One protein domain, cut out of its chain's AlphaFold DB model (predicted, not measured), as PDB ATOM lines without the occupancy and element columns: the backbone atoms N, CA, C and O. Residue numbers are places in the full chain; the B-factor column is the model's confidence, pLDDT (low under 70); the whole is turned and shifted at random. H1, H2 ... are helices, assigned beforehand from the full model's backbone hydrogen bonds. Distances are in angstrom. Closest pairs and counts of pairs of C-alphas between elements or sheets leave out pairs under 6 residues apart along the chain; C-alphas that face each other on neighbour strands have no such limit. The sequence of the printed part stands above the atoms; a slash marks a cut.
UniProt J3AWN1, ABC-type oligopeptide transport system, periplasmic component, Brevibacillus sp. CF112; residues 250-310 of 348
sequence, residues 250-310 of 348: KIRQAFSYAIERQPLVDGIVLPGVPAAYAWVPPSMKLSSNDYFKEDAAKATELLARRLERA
ATOM      1  N   LYS A 250     116.075  87.455  96.734       91.81
ATOM      2  CA  LYS A 250     116.172  88.930  96.750       91.81
ATOM      3  C   LYS A 250     117.404  89.451  96.013       91.81
ATOM      4  O   LYS A 250     117.352  90.551  95.487       91.81
ATOM      5  N   ILE A 251     118.486  88.670  95.983       91.31
ATOM      6  CA  ILE A 251     119.685  89.022  95.213       91.31
ATOM      7  C   ILE A 251     119.360  88.898  93.727       91.31
ATOM      8  O   ILE A 251     119.528  89.865  93.002       91.31
ATOM      9  N   ARG A 252     118.752  87.786  93.295       93.25
ATOM     10  CA  ARG A 252     118.301  87.625  91.900       93.25
ATOM     11  C   ARG A 252     117.336  88.734  91.455       93.25
ATOM     12  O   ARG A 252     117.481  89.268  90.364       93.25
ATOM     13  N   GLN A 253     116.392  89.122  92.320       91.31
ATOM     14  CA  GLN A 253     115.495  90.255  92.059       91.31
ATOM     15  C   GLN A 253     116.265  91.566  91.885       91.31
ATOM     16  O   GLN A 253     115.988  92.295  90.944       91.31
ATOM     17  N   ALA A 254     117.240  91.853  92.751       91.38
ATOM     18  CA  ALA A 254     118.039  93.067  92.636       91.38
ATOM     19  C   ALA A 254     118.793  93.148  91.301       91.38
ATOM     20  O   ALA A 254     118.765  94.189  90.660       91.38
ATOM     21  N   PHE A 255     119.391  92.040  90.847       90.62
ATOM     22  CA  PHE A 255     120.023  91.982  89.525       90.62
ATOM     23  C   PHE A 255     119.005  92.206  88.396       90.62
ATOM     24  O   PHE A 255     119.269  92.982  87.488       90.62
ATOM     25  N   SER A 256     117.816  91.598  88.473       90.19
ATOM     26  CA  SER A 256     116.754  91.795  87.471       90.19
ATOM     27  C   SER A 256     116.283  93.251  87.361       90.19
ATOM     28  O   SER A 256     115.927  93.688  86.268       90.19
ATOM     29  N   TYR A 257     116.256  93.983  88.480       91.31
ATOM     30  CA  TYR A 257     115.905  95.405  88.526       91.31
ATOM     31  C   TYR A 257     117.034  96.325  88.036       91.31
ATOM     32  O   TYR A 257     116.752  97.428  87.582       91.31
ATOM     33  N   ALA A 258     118.295  95.893  88.141       90.31
ATOM     34  CA  ALA A 258     119.468  96.712  87.827       90.31
ATOM     35  C   ALA A 258     119.846  96.739  86.337       90.31
ATOM     36  O   ALA A 258     120.613  97.602  85.930       90.31
ATOM     37  N   ILE A 259     119.374  95.775  85.541       88.06
ATOM     38  CA  ILE A 259     119.750  95.652  84.127       88.06
ATOM     39  C   ILE A 259     118.827  96.519  83.279       88.06
ATOM     40  O   ILE A 259     117.660  96.173  83.120       88.06
ATOM     41  N   GLU A 260     119.373  97.584  82.694       89.06
ATOM     42  CA  GLU A 260     118.704  98.387  81.669       89.06
ATOM     43  C   GLU A 260     118.689  97.634  80.335       89.06
ATOM     44  O   GLU A 260     119.700  97.549  79.638       89.06
ATOM     45  N   ARG A 261     117.544  97.028  79.998       89.31
ATOM     46  CA  ARG A 261     117.464  96.079  78.879       89.31
ATOM     47  C   ARG A 261     117.526  96.750  77.514       89.31
ATOM     48  O   ARG A 261     118.232  96.245  76.654       89.31
ATOM     49  N   GLN A 262     116.805  97.853  77.306       88.75
ATOM     50  CA  GLN A 262     116.741  98.477  75.978       88.75
ATOM     51  C   GLN A 262     118.107  99.013  75.516       88.75
ATOM     52  O   GLN A 262     118.523  98.620  74.432       88.75
ATOM     53  N   PRO A 263     118.880  99.756  76.340       87.31
ATOM     54  CA  PRO A 263     120.232 100.166  75.949       87.31
ATOM     55  C   PRO A 263     121.167  98.988  75.646       87.31
ATOM     56  O   PRO A 263     122.013  99.076  74.761       87.31
ATOM     57  N   LEU A 264     121.013  97.866  76.362       85.56
ATOM     58  CA  LEU A 264     121.774  96.646  76.095       85.56
ATOM     59  C   LEU A 264     121.392  96.022  74.747       85.56
ATOM     60  O   LEU A 264     122.269  95.584  74.009       85.56
ATOM     61  N   VAL A 265     120.098  95.973  74.426       85.00
ATOM     62  CA  VAL A 265     119.608  95.447  73.145       85.00
ATOM     63  C   VAL A 265     120.075  96.325  71.987       85.00
ATOM     64  O   VAL A 265     120.615  95.794  71.017       85.00
ATOM     65  N   ASP A 266     119.955  97.645  72.120       82.50
ATOM     66  CA  ASP A 266     120.359  98.604  71.089       82.50
ATOM     67  C   ASP A 266     121.872  98.550  70.812       82.50
ATOM     68  O   ASP A 266     122.294  98.737  69.675       82.50
ATOM     69  N   GLY A 267     122.687  98.262  71.834       77.19
ATOM     70  CA  GLY A 267     124.147  98.195  71.713       77.19
ATOM     71  C   GLY A 267     124.728  96.840  71.294       77.19
ATOM     72  O   GLY A 267     125.919  96.778  71.005       77.19
ATOM     73  N   ILE A 268     123.949  95.750  71.305       76.69
ATOM     74  CA  ILE A 268     124.464  94.382  71.069       76.69
ATOM     75  C   ILE A 268     123.718  93.651  69.950       76.69
ATOM     76  O   ILE A 268     124.313  92.815  69.274       76.69
ATOM     77  N   VAL A 269     122.417  93.900  69.782       75.81
ATOM     78  CA  VAL A 269     121.579  93.119  68.866       75.81
ATOM     79  C   VAL A 269     121.402  93.849  67.548       75.81
ATOM     80  O   VAL A 269     121.976  93.414  66.566       75.81
ATOM     81  N   LEU A 270     120.578  94.895  67.530       72.31
ATOM     82  CA  LEU A 270     120.318  95.816  66.420       72.31
ATOM     83  C   LEU A 270     119.312  96.862  66.944       72.31
ATOM     84  O   LEU A 270     118.367  96.479  67.649       72.31
ATOM     85  N   PRO A 271     119.453  98.153  66.597       67.25
ATOM     86  CA  PRO A 271     118.458  99.163  66.942       67.25
ATOM     87  C   PRO A 271     117.055  98.779  66.441       67.25
ATOM     88  O   PRO A 271     116.876  98.404  65.283       67.25
ATOM     89  N   GLY A 272     116.047  98.883  67.314       71.69
ATOM     90  CA  GLY A 272     114.640  98.606  66.978       71.69
ATOM     91  C   GLY A 272     114.109  97.238  67.425       71.69
ATOM     92  O   GLY A 272     112.905  96.993  67.324       71.69
ATOM     93  N   VAL A 273     114.956  96.367  67.980       79.38
ATOM     94  CA  VAL A 273     114.506  95.134  68.645       79.38
ATOM     95  C   VAL A 273     113.988  95.468  70.058       79.38
ATOM     96  O   VAL A 273     114.685  96.139  70.822       79.38
ATOM     97  N   PRO A 274     112.776  95.030  70.453       83.44
ATOM     98  CA  PRO A 274     112.230  95.351  71.769       83.44
ATOM     99  C   PRO A 274     112.885  94.528  72.887       83.44
ATOM    100  O   PRO A 274     113.092  93.319  72.761       83.44
ATOM    101  N   ALA A 275     113.129  95.168  74.031       87.94
ATOM    102  CA  ALA A 275     113.584  94.496  75.243       87.94
ATOM    103  C   ALA A 275     112.621  93.394  75.731       87.94
ATOM    104  O   ALA A 275     111.399  93.566  75.789       87.94
ATOM    105  N   ALA A 276     113.189  92.266  76.167       87.69
ATOM    106  CA  ALA A 276     112.436  91.146  76.721       87.69
ATOM    107  C   ALA A 276     112.223  91.282  78.241       87.69
ATOM    108  O   ALA A 276     113.170  91.321  79.028       87.69
ATOM    109  N   TYR A 277     110.959  91.271  78.666       86.56
ATOM    110  CA  TYR A 277     110.555  91.341  80.081       86.56
ATOM    111  C   TYR A 277     109.996  90.021  80.627       86.56
ATOM    112  O   TYR A 277     109.717  89.892  81.819       86.56
ATOM    113  N   ALA A 278     109.835  89.030  79.756       85.06
ATOM    114  CA  ALA A 278     109.271  87.729  80.067       85.06
ATOM    115  C   ALA A 278     110.056  86.634  79.347       85.06
ATOM    116  O   ALA A 278     110.755  86.902  78.376       85.06
ATOM    117  N   TRP A 279     109.910  85.398  79.824       85.38
ATOM    118  CA  TRP A 279     110.512  84.237  79.168       85.38
ATOM    119  C   TRP A 279     109.840  83.928  77.827       85.38
ATOM    120  O   TRP A 279     110.509  83.623  76.846       85.38
ATOM    121  N   VAL A 280     108.510  84.045  77.796       86.50
ATOM    122  CA  VAL A 280     107.693  83.832  76.600       86.50
ATOM    123  C   VAL A 280     107.703  85.116  75.764       86.50
ATOM    124  O   VAL A 280     107.284  86.158  76.286       86.50
ATOM    125  N   PRO A 281     108.155  85.063  74.497       83.12
ATOM    126  CA  PRO A 281     108.105  86.206  73.596       83.12
ATOM    127  C   PRO A 281     106.675  86.750  73.451       83.12
ATOM    128  O   PRO A 281     105.717  85.972  73.482       83.12
ATOM    129  N   PRO A 282     106.488  88.066  73.233       78.94
ATOM    130  CA  PRO A 282     105.161  88.650  73.037       78.94
ATOM    131  C   PRO A 282     104.343  87.992  71.916       78.94
ATOM    132  O   PRO A 282     103.125  87.898  72.041       78.94
ATOM    133  N   SER A 283     105.005  87.485  70.871       78.75
ATOM    134  CA  SER A 283     104.381  86.759  69.757       78.75
ATOM    135  C   SER A 283     103.734  85.425  70.157       78.75
ATOM    136  O   SER A 283     102.889  84.925  69.427       78.75
ATOM    137  N   MET A 284     104.087  84.864  71.320       77.88
ATOM    138  CA  MET A 284     103.571  83.590  71.849       77.88
ATOM    139  C   MET A 284     102.680  83.770  73.091       77.88
ATOM    140  O   MET A 284     102.363  82.814  73.800       77.88
ATOM    141  N   LYS A 285     102.326  85.010  73.433       70.81
ATOM    142  CA  LYS A 285     101.703  85.334  74.717       70.81
ATOM    143  C   LYS A 285     100.236  84.894  74.771       70.81
ATOM    144  O   LYS A 285      99.406  85.397  74.026       70.81
ATOM    145  N   LEU A 286      99.905  84.028  75.734       63.38
ATOM    146  CA  LEU A 286      98.532  83.555  75.984       63.38
ATOM    147  C   LEU A 286      97.765  84.391  77.033       63.38
ATOM    148  O   LEU A 286      96.542  84.319  77.094       63.38
ATOM    149  N   SER A 287      98.449  85.194  77.861       64.38
ATOM    150  CA  SER A 287      97.817  86.107  78.833       64.38
ATOM    151  C   SER A 287      98.746  87.242  79.288       64.38
ATOM    152  O   SER A 287      99.973  87.140  79.197       64.38
ATOM    153  N   SER A 288      98.179  88.358  79.765       63.22
ATOM    154  CA  SER A 288      98.925  89.521  80.273       63.22
ATOM    155  C   SER A 288      99.177  89.455  81.777       63.22
ATOM    156  O   SER A 288      98.226  89.435  82.549       63.22
ATOM    157  N   ASN A 289     100.451  89.518  82.174       65.25
ATOM    158  CA  ASN A 289     100.886  89.670  83.563       65.25
ATOM    159  C   ASN A 289     101.821  90.879  83.711       65.25
ATOM    160  O   ASN A 289     102.465  91.285  82.738       65.25
ATOM    161  N   ASP A 290     101.930  91.397  84.936       72.50
ATOM    162  CA  ASP A 290     102.957  92.368  85.318       72.50
ATOM    163  C   ASP A 290     104.332  91.691  85.377       72.50
ATOM    164  O   ASP A 290     104.524  90.678  86.056       72.50
ATOM    165  N   TYR A 291     105.305  92.263  84.668       76.50
ATOM    166  CA  TYR A 291     106.685  91.779  84.638       76.50
ATOM    167  C   TYR A 291     107.616  92.688  85.443       76.50
ATOM    168  O   TYR A 291     107.333  93.870  85.647       76.50
ATOM    169  N   PHE A 292     108.756  92.144  85.882       74.31
ATOM    170  CA  PHE A 292     109.824  92.950  86.473       74.31
ATOM    171  C   PHE A 292     110.329  93.954  85.437       74.31
ATOM    172  O   PHE A 292     110.861  93.550  84.406       74.31
ATOM    173  N   LYS A 293     110.181  95.244  85.730       82.06
ATOM    174  CA  LYS A 293     110.784  96.338  84.963       82.06
ATOM    175  C   LYS A 293     112.072  96.793  85.635       82.06
ATOM    176  O   LYS A 293     112.327  96.425  86.779       82.06
ATOM    177  N   GLU A 294     112.879  97.564  84.928       86.31
ATOM    178  CA  GLU A 294     114.026  98.267  85.496       86.31
ATOM    179  C   GLU A 294     113.604  99.127  86.700       86.31
ATOM    180  O   GLU A 294     112.615  99.854  86.634       86.31
ATOM    181  N   ASP A 295     114.357  99.046  87.801       88.81
ATOM    182  CA  ASP A 295     114.182  99.899  88.982       88.81
ATOM    183  C   ASP A 295     115.490  99.943  89.792       88.81
ATOM    184  O   ASP A 295     115.727  99.158  90.720       88.81
ATOM    185  N   ALA A 296     116.374 100.874  89.429       87.62
ATOM    186  CA  ALA A 296     117.684 101.018  90.060       87.62
ATOM    187  C   ALA A 296     117.589 101.285  91.577       87.62
ATOM    188  O   ALA A 296     118.386 100.756  92.359       87.62
ATOM    189  N   ALA A 297     116.584 102.049  92.022       87.88
ATOM    190  CA  ALA A 297     116.372 102.327  93.440       87.88
ATOM    191  C   ALA A 297     116.008 101.044  94.202       87.88
ATOM    192  O   ALA A 297     116.575 100.759  95.264       87.88
ATOM    193  N   LYS A 298     115.121 100.217  93.634       87.81
ATOM    194  CA  LYS A 298     114.752  98.921  94.209       87.81
ATOM    195  C   LYS A 298     115.912  97.937  94.222       87.81
ATOM    196  O   LYS A 298     116.072  97.206  95.205       87.81
ATOM    197  N   ALA A 299     116.733  97.923  93.174       88.69
ATOM    198  CA  ALA A 299     117.943  97.112  93.129       88.69
ATOM    199  C   ALA A 299     118.888  97.455  94.293       88.69
ATOM    200  O   ALA A 299     119.261  96.569  95.074       88.69
ATOM    201  N   THR A 300     119.200  98.742  94.473       86.44
ATOM    202  CA  THR A 300     120.070  99.222  95.556       86.44
ATOM    203  C   THR A 300     119.465  98.949  96.933       86.44
ATOM    204  O   THR A 300     120.171  98.460  97.816       86.44
ATOM    205  N   GLU A 301     118.157  99.163  97.126       88.88
ATOM    206  CA  GLU A 301     117.455  98.836  98.378       88.88
ATOM    207  C   GLU A 301     117.626  97.351  98.749       88.88
ATOM    208  O   GLU A 301     117.941  97.002  99.893       88.88
ATOM    209  N   LEU A 302     117.430  96.456  97.777       85.94
ATOM    210  CA  LEU A 302     117.528  95.014  97.983       85.94
ATOM    211  C   LEU A 302     118.966  94.564  98.272       85.94
ATOM    212  O   LEU A 302     119.152  93.688  99.123       85.94
ATOM    213  N   LEU A 303     119.969  95.158  97.619       84.75
ATOM    214  CA  LEU A 303     121.387  94.863  97.862       84.75
ATOM    215  C   LEU A 303     121.865  95.411  99.212       84.75
ATOM    216  O   LEU A 303     122.454  94.661  99.996       84.75
ATOM    217  N   ALA A 304     121.552  96.668  99.541       77.69
ATOM    218  CA  ALA A 304     121.953  97.313 100.793       77.69
ATOM    219  C   ALA A 304     121.417  96.556 102.018       77.69
ATOM    220  O   ALA A 304     122.188  96.143 102.890       77.69
ATOM    221  N   ARG A 305     120.116  96.222 102.021       73.81
ATOM    222  CA  ARG A 305     119.482  95.410 103.080       73.81
ATOM    223  C   ARG A 305     120.133  94.036 103.253       73.81
ATOM    224  O   ARG A 305     120.006  93.413 104.311       73.81
ATOM    225  N   ARG A 306     120.786  93.501 102.216       74.56
ATOM    226  CA  ARG A 306     121.485  92.210 102.281       74.56
ATOM    227  C   ARG A 306     122.918  92.348 102.766       74.56
ATOM    228  O   ARG A 306     123.303  91.549 103.619       74.56
ATOM    229  N   LEU A 307     123.656  93.356 102.310       72.19
ATOM    230  CA  LEU A 307     124.999  93.657 102.809       72.19
ATOM    231  C   LEU A 307     124.981  93.966 104.313       72.19
ATOM    232  O   LEU A 307     125.815  93.450 105.051       72.19
ATOM    233  N   GLU A 308     123.981  94.704 104.800       69.81
ATOM    234  CA  GLU A 308     123.801  94.957 106.237       69.81
ATOM    235  C   GLU A 308     123.516  93.679 107.035       69.81
ATOM    236  O   GLU A 308     124.113  93.442 108.085       69.81
ATOM    237  N   ARG A 309     122.643  92.797 106.529       64.62
ATOM    238  CA  ARG A 309     122.357  91.505 107.178       64.62
ATOM    239  C   ARG A 309     123.564  90.569 107.176       64.62
ATOM    240  O   ARG A 309     123.743  89.835 108.144       64.62
ATOM    241  N   ALA A 310     124.376  90.581 106.119       64.56
ATOM    242  CA  ALA A 310     125.615  89.811 106.053       64.56
ATOM    243  C   ALA A 310     126.636  90.327 107.080       64.56
ATOM    244  O   ALA A 310     127.130  89.533 107.878       64.56
TER     245      ALA A 310
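This is residues 250 to 310 of the 348 residues of the protein "ABC-type oligopeptide transport system, periplasmic component" of Brevibacillus sp. CF112 (UniProt J3AWN1). Two helices, H1 and H3, lie side by side and run opposite ways at one end of a flat, loose shape, while a short helix, H2, sits away from them and a long loop, residues 269 to 295, swings out from H2 and comes back to the start of H3. In that loop residues 283 to 288 stick out. The printed part has 61 residues with three named helices, in the order H1, H2, H3, and no named strand; the class is all helix. The whole is loose, with a radius of gyration of the C-alphas of 14.2 A, and the C-alphas span 42 by 29 by 14 A along their three main axes.

Find C-alpha 250 at (116.172, 88.930, 96.750); from there H1 runs over residues 250 to 258, 12.3 A from first to last C-alpha, and ends at C-alpha 258 at (119.468, 96.712, 87.827). Two residues on, H2 covers residues 261 to 268, 10.6 A from first to last C-alpha. Read on through residues 269 to 295, 27 residues with no named element, to reach H3, residues 296 to 310, which is 21.1 A long and ends at C-alpha 310 at (125.615, 89.811, 106.053). H3 is the longest helix by residues.

Look first at Ala 254 and Ala 299, whose C-alphas, 4.1 A apart, are the closest of H1 and H3. These two helices touch, with 19 pairs of C-alphas within 8 A. Their lines stand at a shallow tilt of 29 degrees and they run opposite ways, with their centres 9.5 A apart. H2 touches no helix: H1 and H2 are apart, and H2 and H3 are apart. Along the backbone, every O i to N i+4 pair is within hydrogen-bond range in H1 and H2, and in H3 9 of 11 are.

The two C-alphas farthest apart in the domain are those of Ser 283 and Ala 310, at 42.2 A, while the first and last printed C-alphas, of Lys 250 and Ala 310, are 13.3 A apart. The printed part has no cut. The link from H1 to H2 is tight, and the link from H2 to H3 is long. Within the long link, residues 283 to 288 stand free: none of their C-alphas has another, 8 or more residues away along the chain, within 10 A. In the B-factor column the mean pLDDT of the printed part is 81.3; look for values under 70 at residue 271, residues 286 to 289 and residues 308 to 310.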